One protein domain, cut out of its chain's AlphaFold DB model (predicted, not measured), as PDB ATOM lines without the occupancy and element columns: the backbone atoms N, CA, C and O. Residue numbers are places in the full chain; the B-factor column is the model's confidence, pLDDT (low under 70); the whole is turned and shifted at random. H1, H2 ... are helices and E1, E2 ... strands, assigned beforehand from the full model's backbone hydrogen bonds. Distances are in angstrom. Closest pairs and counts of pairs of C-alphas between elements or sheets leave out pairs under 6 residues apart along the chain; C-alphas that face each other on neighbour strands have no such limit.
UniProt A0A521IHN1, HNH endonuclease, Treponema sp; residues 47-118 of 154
ATOM      1  N   LEU A  47      83.203  57.043  -8.721       94.75
ATOM      2  CA  LEU A  47      84.379  57.902  -8.923       94.75
ATOM      3  C   LEU A  47      83.987  59.385  -9.030       94.75
ATOM      4  O   LEU A  47      84.567  60.237  -8.354       94.75
ATOM      5  N   TYR A  48      82.905  59.686  -9.758       94.38
ATOM      6  CA  TYR A  48      82.341  61.038  -9.884       94.38
ATOM      7  C   TYR A  48      81.795  61.610  -8.564       94.38
ATOM      8  O   TYR A  48      81.599  62.818  -8.434       94.38
ATOM      9  N   LYS A  49      81.523  60.763  -7.561       94.62
ATOM     10  CA  LYS A  49      80.996  61.197  -6.256       94.62
ATOM     11  C   LYS A  49      82.094  61.543  -5.254       94.62
ATOM     12  O   LYS A  49      81.790  62.155  -4.226       94.62
ATOM     13  N   THR A  50      83.339  61.166  -5.539       97.06
ATOM     14  CA  THR A  50      84.483  61.416  -4.660       97.06
ATOM     15  C   THR A  50      84.707  62.916  -4.442       97.06
ATOM     16  O   THR A  50      84.453  63.747  -5.315       97.06
ATOM     17  N   SER A  51      85.205  63.285  -3.259       97.56
ATOM     18  CA  SER A  51      85.609  64.668  -2.961       97.56
ATOM     19  C   SER A  51      86.741  65.137  -3.875       97.56
ATOM     20  O   SER A  51      86.748  66.291  -4.302       97.56
ATOM     21  N   ARG A  52      87.659  64.223  -4.219       97.50
ATOM     22  CA  ARG A  52      88.760  64.461  -5.157       97.50
ATOM     23  C   ARG A  52      88.240  64.934  -6.511       97.50
ATOM     24  O   ARG A  52      88.669  65.990  -6.964       97.50
ATOM     25  N   TRP A  53      87.295  64.205  -7.112       97.62
ATOM     26  CA  TRP A  53      86.713  64.604  -8.394       97.62
ATOM     27  C   TRP A  53      86.046  65.973  -8.303       97.62
ATOM     28  O   TRP A  53      86.382  66.851  -9.083       97.62
ATOM     29  N   LYS A  54      85.192  66.198  -7.295       97.69
ATOM     30  CA  LYS A  54      84.495  67.485  -7.109       97.69
ATOM     31  C   LYS A  54      85.454  68.675  -7.025       97.69
ATOM     32  O   LYS A  54      85.180  69.723  -7.602       97.69
ATOM     33  N   LYS A  55      86.574  68.517  -6.309       97.62
ATOM     34  CA  LYS A  55      87.596  69.564  -6.182       97.62
ATOM     35  C   LYS A  55      88.277  69.835  -7.521       97.62
ATOM     36  O   LYS A  55      88.377  70.987  -7.924       97.62
ATOM     37  N   ILE A  56      88.709  68.773  -8.200       96.88
ATOM     38  CA  ILE A  56      89.394  68.853  -9.492       96.88
ATOM     39  C   ILE A  56      88.483  69.470 -10.554       96.88
ATOM     40  O   ILE A  56      88.880  70.422 -11.212       96.88
ATOM     41  N   SER A  57      87.253  68.972 -10.696       96.81
ATOM     42  CA  SER A  57      86.306  69.460 -11.699       96.81
ATOM     43  C   SER A  57      85.938  70.922 -11.469       96.81
ATOM     44  O   SER A  57      85.800  71.679 -12.424       96.81
ATOM     45  N   SER A  58      85.790  71.333 -10.203       97.25
ATOM     46  CA  SER A  58      85.480  72.721  -9.874       97.25
ATOM     47  C   SER A  58      86.648  73.657 -10.165       97.25
ATOM     48  O   SER A  58      86.398  74.724 -10.709       97.25
ATOM     49  N   SER A  59      87.892  73.302  -9.810       97.31
ATOM     50  CA  SER A  59      89.032  74.178 -10.124       97.31
ATOM     51  C   SER A  59      89.266  74.240 -11.629       97.31
ATOM     52  O   SER A  59      89.428  75.321 -12.174       97.31
ATOM     53  N   PHE A  60      89.160  73.101 -12.316       97.38
ATOM     54  CA  PHE A  60      89.315  73.034 -13.763       97.38
ATOM     55  C   PHE A  60      88.327  73.948 -14.501       97.38
ATOM     56  O   PHE A  60      88.727  74.616 -15.444       97.38
ATOM     57  N   LEU A  61      87.065  74.031 -14.062       96.62
ATOM     58  CA  LEU A  61      86.072  74.939 -14.657       96.62
ATOM     59  C   LEU A  61      86.322  76.420 -14.349       96.62
ATOM     60  O   LEU A  61      85.927  77.272 -15.139       96.62
ATOM     61  N   VAL A  62      86.971  76.736 -13.226       97.00
ATOM     62  CA  VAL A  62      87.402  78.111 -12.928       97.00
ATOM     63  C   VAL A  62      88.524  78.523 -13.876       97.00
ATOM     64  O   VAL A  62      88.478  79.618 -14.431       97.00
ATOM     65  N   ASP A  63      89.485  77.628 -14.102       96.62
ATOM     66  CA  ASP A  63      90.626  77.872 -14.989       96.62
ATOM     67  C   ASP A  63      90.222  77.831 -16.478       96.62
ATOM     68  O   ASP A  63      90.847  78.479 -17.315       96.62
ATOM     69  N   ASN A  64      89.147  77.106 -16.812       96.94
ATOM     70  CA  ASN A  64      88.644  76.916 -18.176       96.94
ATOM     71  C   ASN A  64      87.167  77.344 -18.286       96.94
ATOM     72  O   ASN A  64      86.278  76.489 -18.384       96.94
ATOM     73  N   PRO A  65      86.879  78.661 -18.304       97.12
ATOM     74  CA  PRO A  65      85.516  79.200 -18.248       97.12
ATOM     75  C   PRO A  65      84.765  79.153 -19.590       97.12
ATOM     76  O   PRO A  65      83.610  79.577 -19.675       97.12
ATOM     77  N   VAL A  66      85.408  78.671 -20.656       97.62
ATOM     78  CA  VAL A  66      84.852  78.617 -22.012       97.62
ATOM     79  C   VAL A  66      84.789  77.184 -22.520       97.62
ATOM     80  O   VAL A  66      85.667  76.366 -22.270       97.62
ATOM     81  N   CYS A  67      83.726  76.884 -23.254       96.94
ATOM     82  CA  CYS A  67      83.498  75.613 -23.911       96.94
ATOM     83  C   CYS A  67      84.492  75.432 -25.059       96.94
ATOM     84  O   CYS A  67      84.479  76.200 -26.021       96.94
ATOM     85  N   GLU A  68      85.271  74.358 -25.018       94.38
ATOM     86  CA  GLU A  68      86.279  74.040 -26.036       94.38
ATOM     87  C   GLU A  68      85.692  73.634 -27.398       94.38
ATOM     88  O   GLU A  68      86.422  73.495 -28.378       94.38
ATOM     89  N   GLU A  69      84.378  73.403 -27.487       91.88
ATOM     90  CA  GLU A  69      83.709  73.095 -28.757       91.88
ATOM     91  C   GLU A  69      83.062  74.311 -29.421       91.88
ATOM     92  O   GLU A  69      83.007  74.371 -30.647       91.88
ATOM     93  N   CYS A  70      82.530  75.261 -28.646       95.19
ATOM     94  CA  CYS A  70      81.733  76.358 -29.207       95.19
ATOM     95  C   CYS A  70      82.036  77.753 -28.646       95.19
ATOM     96  O   CYS A  70      81.422  78.715 -29.097       95.19
ATOM     97  N   GLY A  71      82.928  77.882 -27.661       95.12
ATOM     98  CA  GLY A  71      83.313  79.161 -27.053       95.12
ATOM     99  C   GLY A  71      82.289  79.786 -26.096       95.12
ATOM    100  O   GLY A  71      82.565  80.831 -25.517       95.12
ATOM    101  N   ALA A  72      81.116  79.174 -25.901       96.81
ATOM    102  CA  ALA A  72      80.142  79.603 -24.888       96.81
ATOM    103  C   ALA A  72      80.657  79.339 -23.456       96.81
ATOM    104  O   ALA A  72      81.570  78.532 -23.307       96.81
ATOM    105  N   PRO A  73      80.068  79.924 -22.396       98.00
ATOM    106  CA  PRO A  73      80.450  79.597 -21.020       98.00
ATOM    107  C   PRO A  73      80.369  78.090 -20.733       98.00
ATOM    108  O   PRO A  73      79.385  77.440 -21.104       98.00
ATOM    109  N   SER A  74      81.405  77.531 -20.106       97.06
ATOM    110  CA  SER A  74      81.437  76.126 -19.684       97.06
ATOM    111  C   SER A  74      80.750  75.931 -18.330       97.06
ATOM    112  O   SER A  74      80.773  76.792 -17.453       97.06
ATOM    113  N   ASP A  75      80.123  74.772 -18.162       96.56
ATOM    114  CA  ASP A  75      79.454  74.357 -16.926       96.56
ATOM    115  C   ASP A  75      79.744  72.892 -16.558       96.56
ATOM    116  O   ASP A  75      79.409  72.449 -15.455       96.56
ATOM    117  N   VAL A  76      80.397  72.139 -17.449       97.19
ATOM    118  CA  VAL A  76      80.721  70.726 -17.253       97.19
ATOM    119  C   VAL A  76      82.198  70.461 -17.546       97.19
ATOM    120  O   VAL A  76      82.691  70.751 -18.632       97.19
ATOM    121  N   CYS A  77      82.893  69.866 -16.574       97.38
ATOM    122  CA  CYS A  77      84.191  69.225 -16.780       97.38
ATOM    123  C   CYS A  77      83.928  67.788 -17.243       97.38
ATOM    124  O   CYS A  77      83.413  66.978 -16.469       97.38
ATOM    125  N   ASP A  78      84.267  67.488 -18.489       95.88
ATOM    126  CA  ASP A  78      84.032  66.193 -19.125       95.88
ATOM    127  C   ASP A  78      85.350  65.484 -19.443       95.88
ATOM    128  O   ASP A  78      86.398  66.119 -19.539       95.88
ATOM    129  N   HIS A  79      85.301  64.168 -19.628       94.44
ATOM    130  CA  HIS A  79      86.441  63.395 -20.109       94.44
ATOM    131  C   HIS A  79      86.522  63.463 -21.640       94.44
ATOM    132  O   HIS A  79      85.500  63.302 -22.305       94.44
ATOM    133  N   ILE A  80      87.698  63.679 -22.234       91.31
ATOM    134  CA  ILE A  80      87.874  63.685 -23.703       91.31
ATOM    135  C   ILE A  80      87.645  62.276 -24.257       91.31
ATOM    136  O   ILE A  80      86.833  62.077 -25.161       91.31
ATOM    137  N   ILE A  81      88.332  61.301 -23.664       88.25
ATOM    138  CA  ILE A  81      88.217  59.872 -23.919       88.25
ATOM    139  C   ILE A  81      87.384  59.254 -22.788       88.25
ATOM    140  O   ILE A  81      87.758  59.365 -21.613       88.25
ATOM    141  N   PRO A  82      86.273  58.560 -23.100       88.69
ATOM    142  CA  PRO A  82      85.468  57.874 -22.098       88.69
ATOM    143  C   PRO A  82      86.281  56.829 -21.339       88.69
ATOM    144  O   PRO A  82      86.696  55.823 -21.909       88.69
ATOM    145  N   HIS A  83      86.427  57.022 -20.032       90.69
ATOM    146  CA  HIS A  83      87.259  56.158 -19.199       90.69
ATOM    147  C   HIS A  83      86.704  54.725 -19.039       90.69
ATOM    148  O   HIS A  83      87.458  53.780 -18.857       90.69
ATOM    149  N   ARG A  84      85.378  54.522 -19.127       86.75
ATOM    150  CA  ARG A  84      84.711  53.194 -19.077       86.75
ATOM    151  C   ARG A  84      85.142  52.291 -17.901       86.75
ATOM    152  O   ARG A  84      85.075  51.069 -18.006       86.75
ATOM    153  N   GLY A  85      85.533  52.895 -16.782       86.81
ATOM    154  CA  GLY A  85      86.004  52.198 -15.582       86.81
ATOM    155  C   GLY A  85      87.524  52.093 -15.440       86.81
ATOM    156  O   GLY A  85      87.975  51.668 -14.386       86.81
ATOM    157  N   ASP A  86      88.294  52.524 -16.437       90.00
ATOM    158  CA  ASP A  86      89.729  52.766 -16.301       90.00
ATOM    159  C   ASP A  86      89.948  53.972 -15.371       90.00
ATOM    160  O   ASP A  86      89.429  55.065 -15.623       90.00
ATOM    161  N   GLU A  87      90.627  53.759 -14.245       92.88
ATOM    162  CA  GLU A  87      90.879  54.814 -13.262       92.88
ATOM    163  C   GLU A  87      92.043  55.720 -13.656       92.88
ATOM    164  O   GLU A  87      91.970  56.922 -13.394       92.88
ATOM    165  N   ASP A  88      93.071  55.191 -14.316       92.75
ATOM    166  CA  ASP A  88      94.209  55.994 -14.762       92.75
ATOM    167  C   ASP A  88      93.715  57.040 -15.761       92.75
ATOM    168  O   ASP A  88      93.949  58.237 -15.589       92.75
ATOM    169  N   LEU A  89      92.878  56.608 -16.708       90.56
ATOM    170  CA  LEU A  89      92.238  57.487 -17.680       90.56
ATOM    171  C   LEU A  89      91.190  58.431 -17.054       90.56
ATOM    172  O   LEU A  89      90.946  59.524 -17.571       90.56
ATOM    173  N   PHE A  90      90.553  58.040 -15.943       94.62
ATOM    174  CA  PHE A  90      89.614  58.902 -15.213       94.62
ATOM    175  C   PHE A  90      90.331  60.054 -14.500       94.62
ATOM    176  O   PHE A  90      89.825  61.183 -14.461       94.62
ATOM    177  N   TRP A  91      91.484  59.760 -13.895       94.94
ATOM    178  CA  TRP A  91      92.263  60.719 -13.115       94.94
ATOM    179  C   TRP A  91      93.246  61.529 -13.951       94.94
ATOM    180  O   TRP A  91      93.736  62.547 -13.455       94.94
ATOM    181  N   ASP A  92      93.477  61.133 -15.196       92.75
ATOM    182  CA  ASP A  92      94.358  61.813 -16.126       92.75
ATOM    183  C   ASP A  92      93.972  63.301 -16.317       92.75
ATOM    184  O   ASP A  92      92.834  63.611 -16.695       92.75
ATOM    185  N   PRO A  93      94.873  64.260 -16.013       91.69
ATOM    186  CA  PRO A  93      94.620  65.678 -16.238       91.69
ATOM    187  C   PRO A  93      94.484  66.064 -17.712       91.69
ATOM    188  O   PRO A  93      93.697  66.965 -17.992       91.69
ATOM    189  N   ILE A  94      95.193  65.405 -18.637       90.69
ATOM    190  CA  ILE A  94      95.116  65.734 -20.072       90.69
ATOM    191  C   ILE A  94      93.834  65.196 -20.712       90.69
ATOM    192  O   ILE A  94      93.451  65.631 -21.792       90.69
ATOM    193  N   ASN A  95      93.136  64.283 -20.034       92.56
ATOM    194  CA  ASN A  95      91.881  63.715 -20.501       92.56
ATOM    195  C   ASN A  95      90.647  64.537 -20.081       92.56
ATOM    196  O   ASN A  95      89.537  64.016 -20.110       92.56
ATOM    197  N   ARG A  96      90.795  65.797 -19.656       94.38
ATOM    198  CA  ARG A  96      89.672  66.660 -19.245       94.38
ATOM    199  C   ARG A  96      89.429  67.756 -20.271       94.38
ATOM    200  O   ARG A  96      90.378  68.286 -20.829       94.38
ATOM    201  N   GLN A  97      88.166  68.112 -20.472       95.38
ATOM    202  CA  GLN A  97      87.763  69.240 -21.306       95.38
ATOM    203  C   GLN A  97      86.599  70.012 -20.688       95.38
ATOM    204  O   GLN A  97      85.725  69.435 -20.029       95.38
ATOM    205  N   ALA A  98      86.576  71.322 -20.909       97.06
ATOM    206  CA  ALA A  98      85.508  72.201 -20.459       97.06
ATOM    207  C   ALA A  98      84.436  72.309 -21.545       97.06
ATOM    208  O   ALA A  98      84.703  72.733 -22.671       97.06
ATOM    209  N   LEU A  99      83.199  71.939 -21.215       97.25
ATOM    210  CA  LEU A  99      82.070  71.965 -22.139       97.25
ATOM    211  C   LEU A  99      80.893  72.732 -21.550       97.25
ATOM    212  O   LEU A  99      80.686  72.764 -20.338       97.25
ATOM    213  N   CYS A 100      80.088  73.314 -22.436       97.69
ATOM    214  CA  CYS A 100      78.735  73.730 -22.097       97.69
ATOM    215  C   CYS A 100      77.774  72.530 -22.187       97.69
ATOM    216  O   CYS A 100      77.974  71.619 -23.005       97.69
ATOM    217  N   LYS A 101      76.683  72.549 -21.414       96.31
ATOM    218  CA  LYS A 101      75.704  71.454 -21.354       96.31
ATOM    219  C   LYS A 101      75.220  70.948 -22.720       96.31
ATOM    220  O   LYS A 101      75.191  69.730 -22.905       96.31
ATOM    221  N   PRO A 102      74.886  71.806 -23.709       96.25
ATOM    222  CA  PRO A 102      74.464  71.333 -25.029       96.25
ATOM    223  C   PRO A 102      75.543  70.540 -25.779       96.25
ATOM    224  O   PRO A 102      75.227  69.555 -26.451       96.25
ATOM    225  N   CYS A 103      76.811  70.953 -25.677       95.44
ATOM    226  CA  CYS A 103      77.924  70.252 -26.319       95.44
ATOM    227  C   CYS A 103      78.219  68.931 -25.598       95.44
ATOM    228  O   CYS A 103      78.300  67.890 -26.249       95.44
ATOM    229  N   HIS A 104      78.233  68.948 -24.263       95.19
ATOM    230  CA  HIS A 104      78.371  67.745 -23.441       95.19
ATOM    231  C   HIS A 104      77.295  66.689 -23.756       95.19
ATOM    232  O   HIS A 104      77.595  65.509 -23.949       95.19
ATOM    233  N   ASP A 105      76.027  67.093 -23.867       92.88
ATOM    234  CA  ASP A 105      74.930  66.160 -24.147       92.88
ATOM    235  C   ASP A 105      75.005  65.586 -25.563       92.88
ATOM    236  O   ASP A 105      74.710  64.405 -25.786       92.88
ATOM    237  N   ARG A 106      75.446  66.398 -26.532       91.31
ATOM    238  CA  ARG A 106      75.722  65.931 -27.892       91.31
ATOM    239  C   ARG A 106      76.833  64.880 -27.888       91.31
ATOM    240  O   ARG A 106      76.627  63.828 -28.494       91.31
ATOM    241  N   LYS A 107      77.947  65.132 -27.192       89.56
ATOM    242  CA  LYS A 107      79.059  64.182 -27.043       89.56
ATOM    243  C   LYS A 107      78.597  62.881 -26.391       89.56
ATOM    244  O   LYS A 107      78.727  61.820 -26.997       89.56
ATOM    245  N   THR A 108      77.926  62.971 -25.242       87.88
ATOM    246  CA  THR A 108      77.371  61.814 -24.520       87.88
ATOM    247  C   THR A 108      76.497  60.945 -25.432       87.88
ATOM    248  O   THR A 108      76.592  59.718 -25.429       87.88
ATOM    249  N   ARG A 109      75.641  61.562 -26.260       86.06
ATOM    250  CA  ARG A 109      74.776  60.833 -27.200       86.06
ATOM    251  C   ARG A 109      75.574  60.064 -28.254       86.06
ATOM    252  O   ARG A 109      75.205  58.933 -28.572       86.06
ATOM    253  N   VAL A 110      76.629  60.668 -28.798       83.50
ATOM    254  CA  VAL A 110      77.514  60.026 -29.784       83.50
ATOM    255  C   VAL A 110      78.252  58.847 -29.145       83.50
ATOM    256  O   VAL A 110      78.229  57.745 -29.689       83.50
ATOM    257  N   GLU A 111      78.799  59.024 -27.946       83.44
ATOM    258  CA  GLU A 111      79.511  57.965 -27.216       83.44
ATOM    259  C   GLU A 111      78.605  56.793 -26.842       83.44
ATOM    260  O   GLU A 111      78.979  55.629 -26.987       83.44
ATOM    261  N   MET A 112      77.376  57.078 -26.399       79.56
ATOM    262  CA  MET A 112      76.380  56.040 -26.130       79.56
ATOM    263  C   MET A 112      76.007  55.271 -27.398       79.56
ATOM    264  O   MET A 112      75.781  54.060 -27.341       79.56
ATOM    265  N   GLN A 113      75.920  55.954 -28.542       76.00
ATOM    266  CA  GLN A 113      75.658  55.307 -29.824       76.00
ATOM    267  C   GLN A 113      76.813  54.385 -30.226       76.00
ATOM    268  O   GLN A 113      76.561  53.256 -30.650       76.00
ATOM    269  N   GLU A 114      78.054  54.841 -30.058       72.69
ATOM    270  CA  GLU A 114      79.260  54.065 -30.340       72.69
ATOM    271  C   GLU A 114      79.362  52.834 -29.432       72.69
ATOM    272  O   GLU A 114      79.543  51.721 -29.922       72.69
ATOM    273  N   TYR A 115      79.128  53.001 -28.125       72.12
ATOM    274  CA  TYR A 115      79.106  51.897 -27.161       72.12
ATOM    275  C   TYR A 115      78.073  50.822 -27.529       72.12
ATOM    276  O   TYR A 115      78.333  49.628 -27.407       72.12
ATOM    277  N   ARG A 116      76.897  51.232 -28.023       69.44
ATOM    278  CA  ARG A 116      75.844  50.305 -28.472       69.44
ATOM    279  C   ARG A 116      76.159  49.620 -29.803       69.44
ATOM    280  O   ARG A 116      75.572  48.582 -30.099       69.44
ATOM    281  N   ARG A 117      76.979  50.229 -30.663       66.50
ATOM    282  CA  ARG A 117      77.179  49.813 -32.062       66.50
ATOM    283  C   ARG A 117      78.658  49.955 -32.473       66.50
ATOM    284  O   ARG A 117      78.943  50.774 -33.353       66.50
ATOM    285  N   PRO A 118      79.574  49.158 -31.893       58.94
ATOM    286  CA  PRO A 118      80.998  49.232 -32.218       58.94
ATOM    287  C   PRO A 118      81.243  48.980 -33.715       58.94
ATOM    288  O   PRO A 118      80.588  48.133 -34.323       58.94
TER     289      PRO A 118
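Overview. This is residues 47 to 118 of the 154 residues of the protein "HNH endonuclease" of Treponema sp (UniProt A0A521IHN1). A small two-stranded sheet, E1 with E2, makes the middle, between helix H1 on one side and the long helix H3 on the other. H3 comes near the strands with its residues 101 to 108 and then runs on beyond them; the short helix H2 sits in the stretch that links E1 to E2, and the long loop of residues 64 to 75 links H1 to E1. The printed part has 72 residues, in the order H1, E1, H2, E2, H3; the sheet is antiparallel and the class is mostly helix. It is compact, with a radius of gyration of the C-alphas of 12.3 A and spans of 36 by 27 by 19 A.

Arrangement. The closest C-alphas of H1, residues 51 to 63, and E1, residues 76 to 79, are those of Ser 57 and Cys 77, at 5.5 A. E2, residues 96 to 99, is the antiparallel neighbour of E1 at 141 degrees, with N 76 and O 99 at 3.0 A and N 97 and O 78 at 2.8 A, within hydrogen-bond range. The closest C-alphas of H1 and E2 are those of Leu 61 and Ala 98, at 6.4 A. For E1 and H3, residues 101 to 116, they are those of Val 76 and Lys 101, at 6.5 A. H1 and H2, residues 87 to 91, are only just apart, the closest C-alphas at 8.3 A; H3 is apart from both. In H1, H2 and H3 every O i to N i+4 pair is within hydrogen-bond range.

Along the chain. H1 begins at C-alpha 51, (85.609, 64.668, -2.961), and is 18.6 A long. E1 is 9.7 A, H2 6.1 A and E2 9.7 A. H3, 22.3 A, ends at C-alpha 116, (75.844, 50.305, -28.472).

Size, cuts and confidence. The two C-alphas farthest apart, those of Val 62 and Arg 117, are 35.7 A apart. The printed part has no cut, and the link H1 to E1 is long. Mean pLDDT of the printed part is 91.9; residues 116 to 118 are under 70.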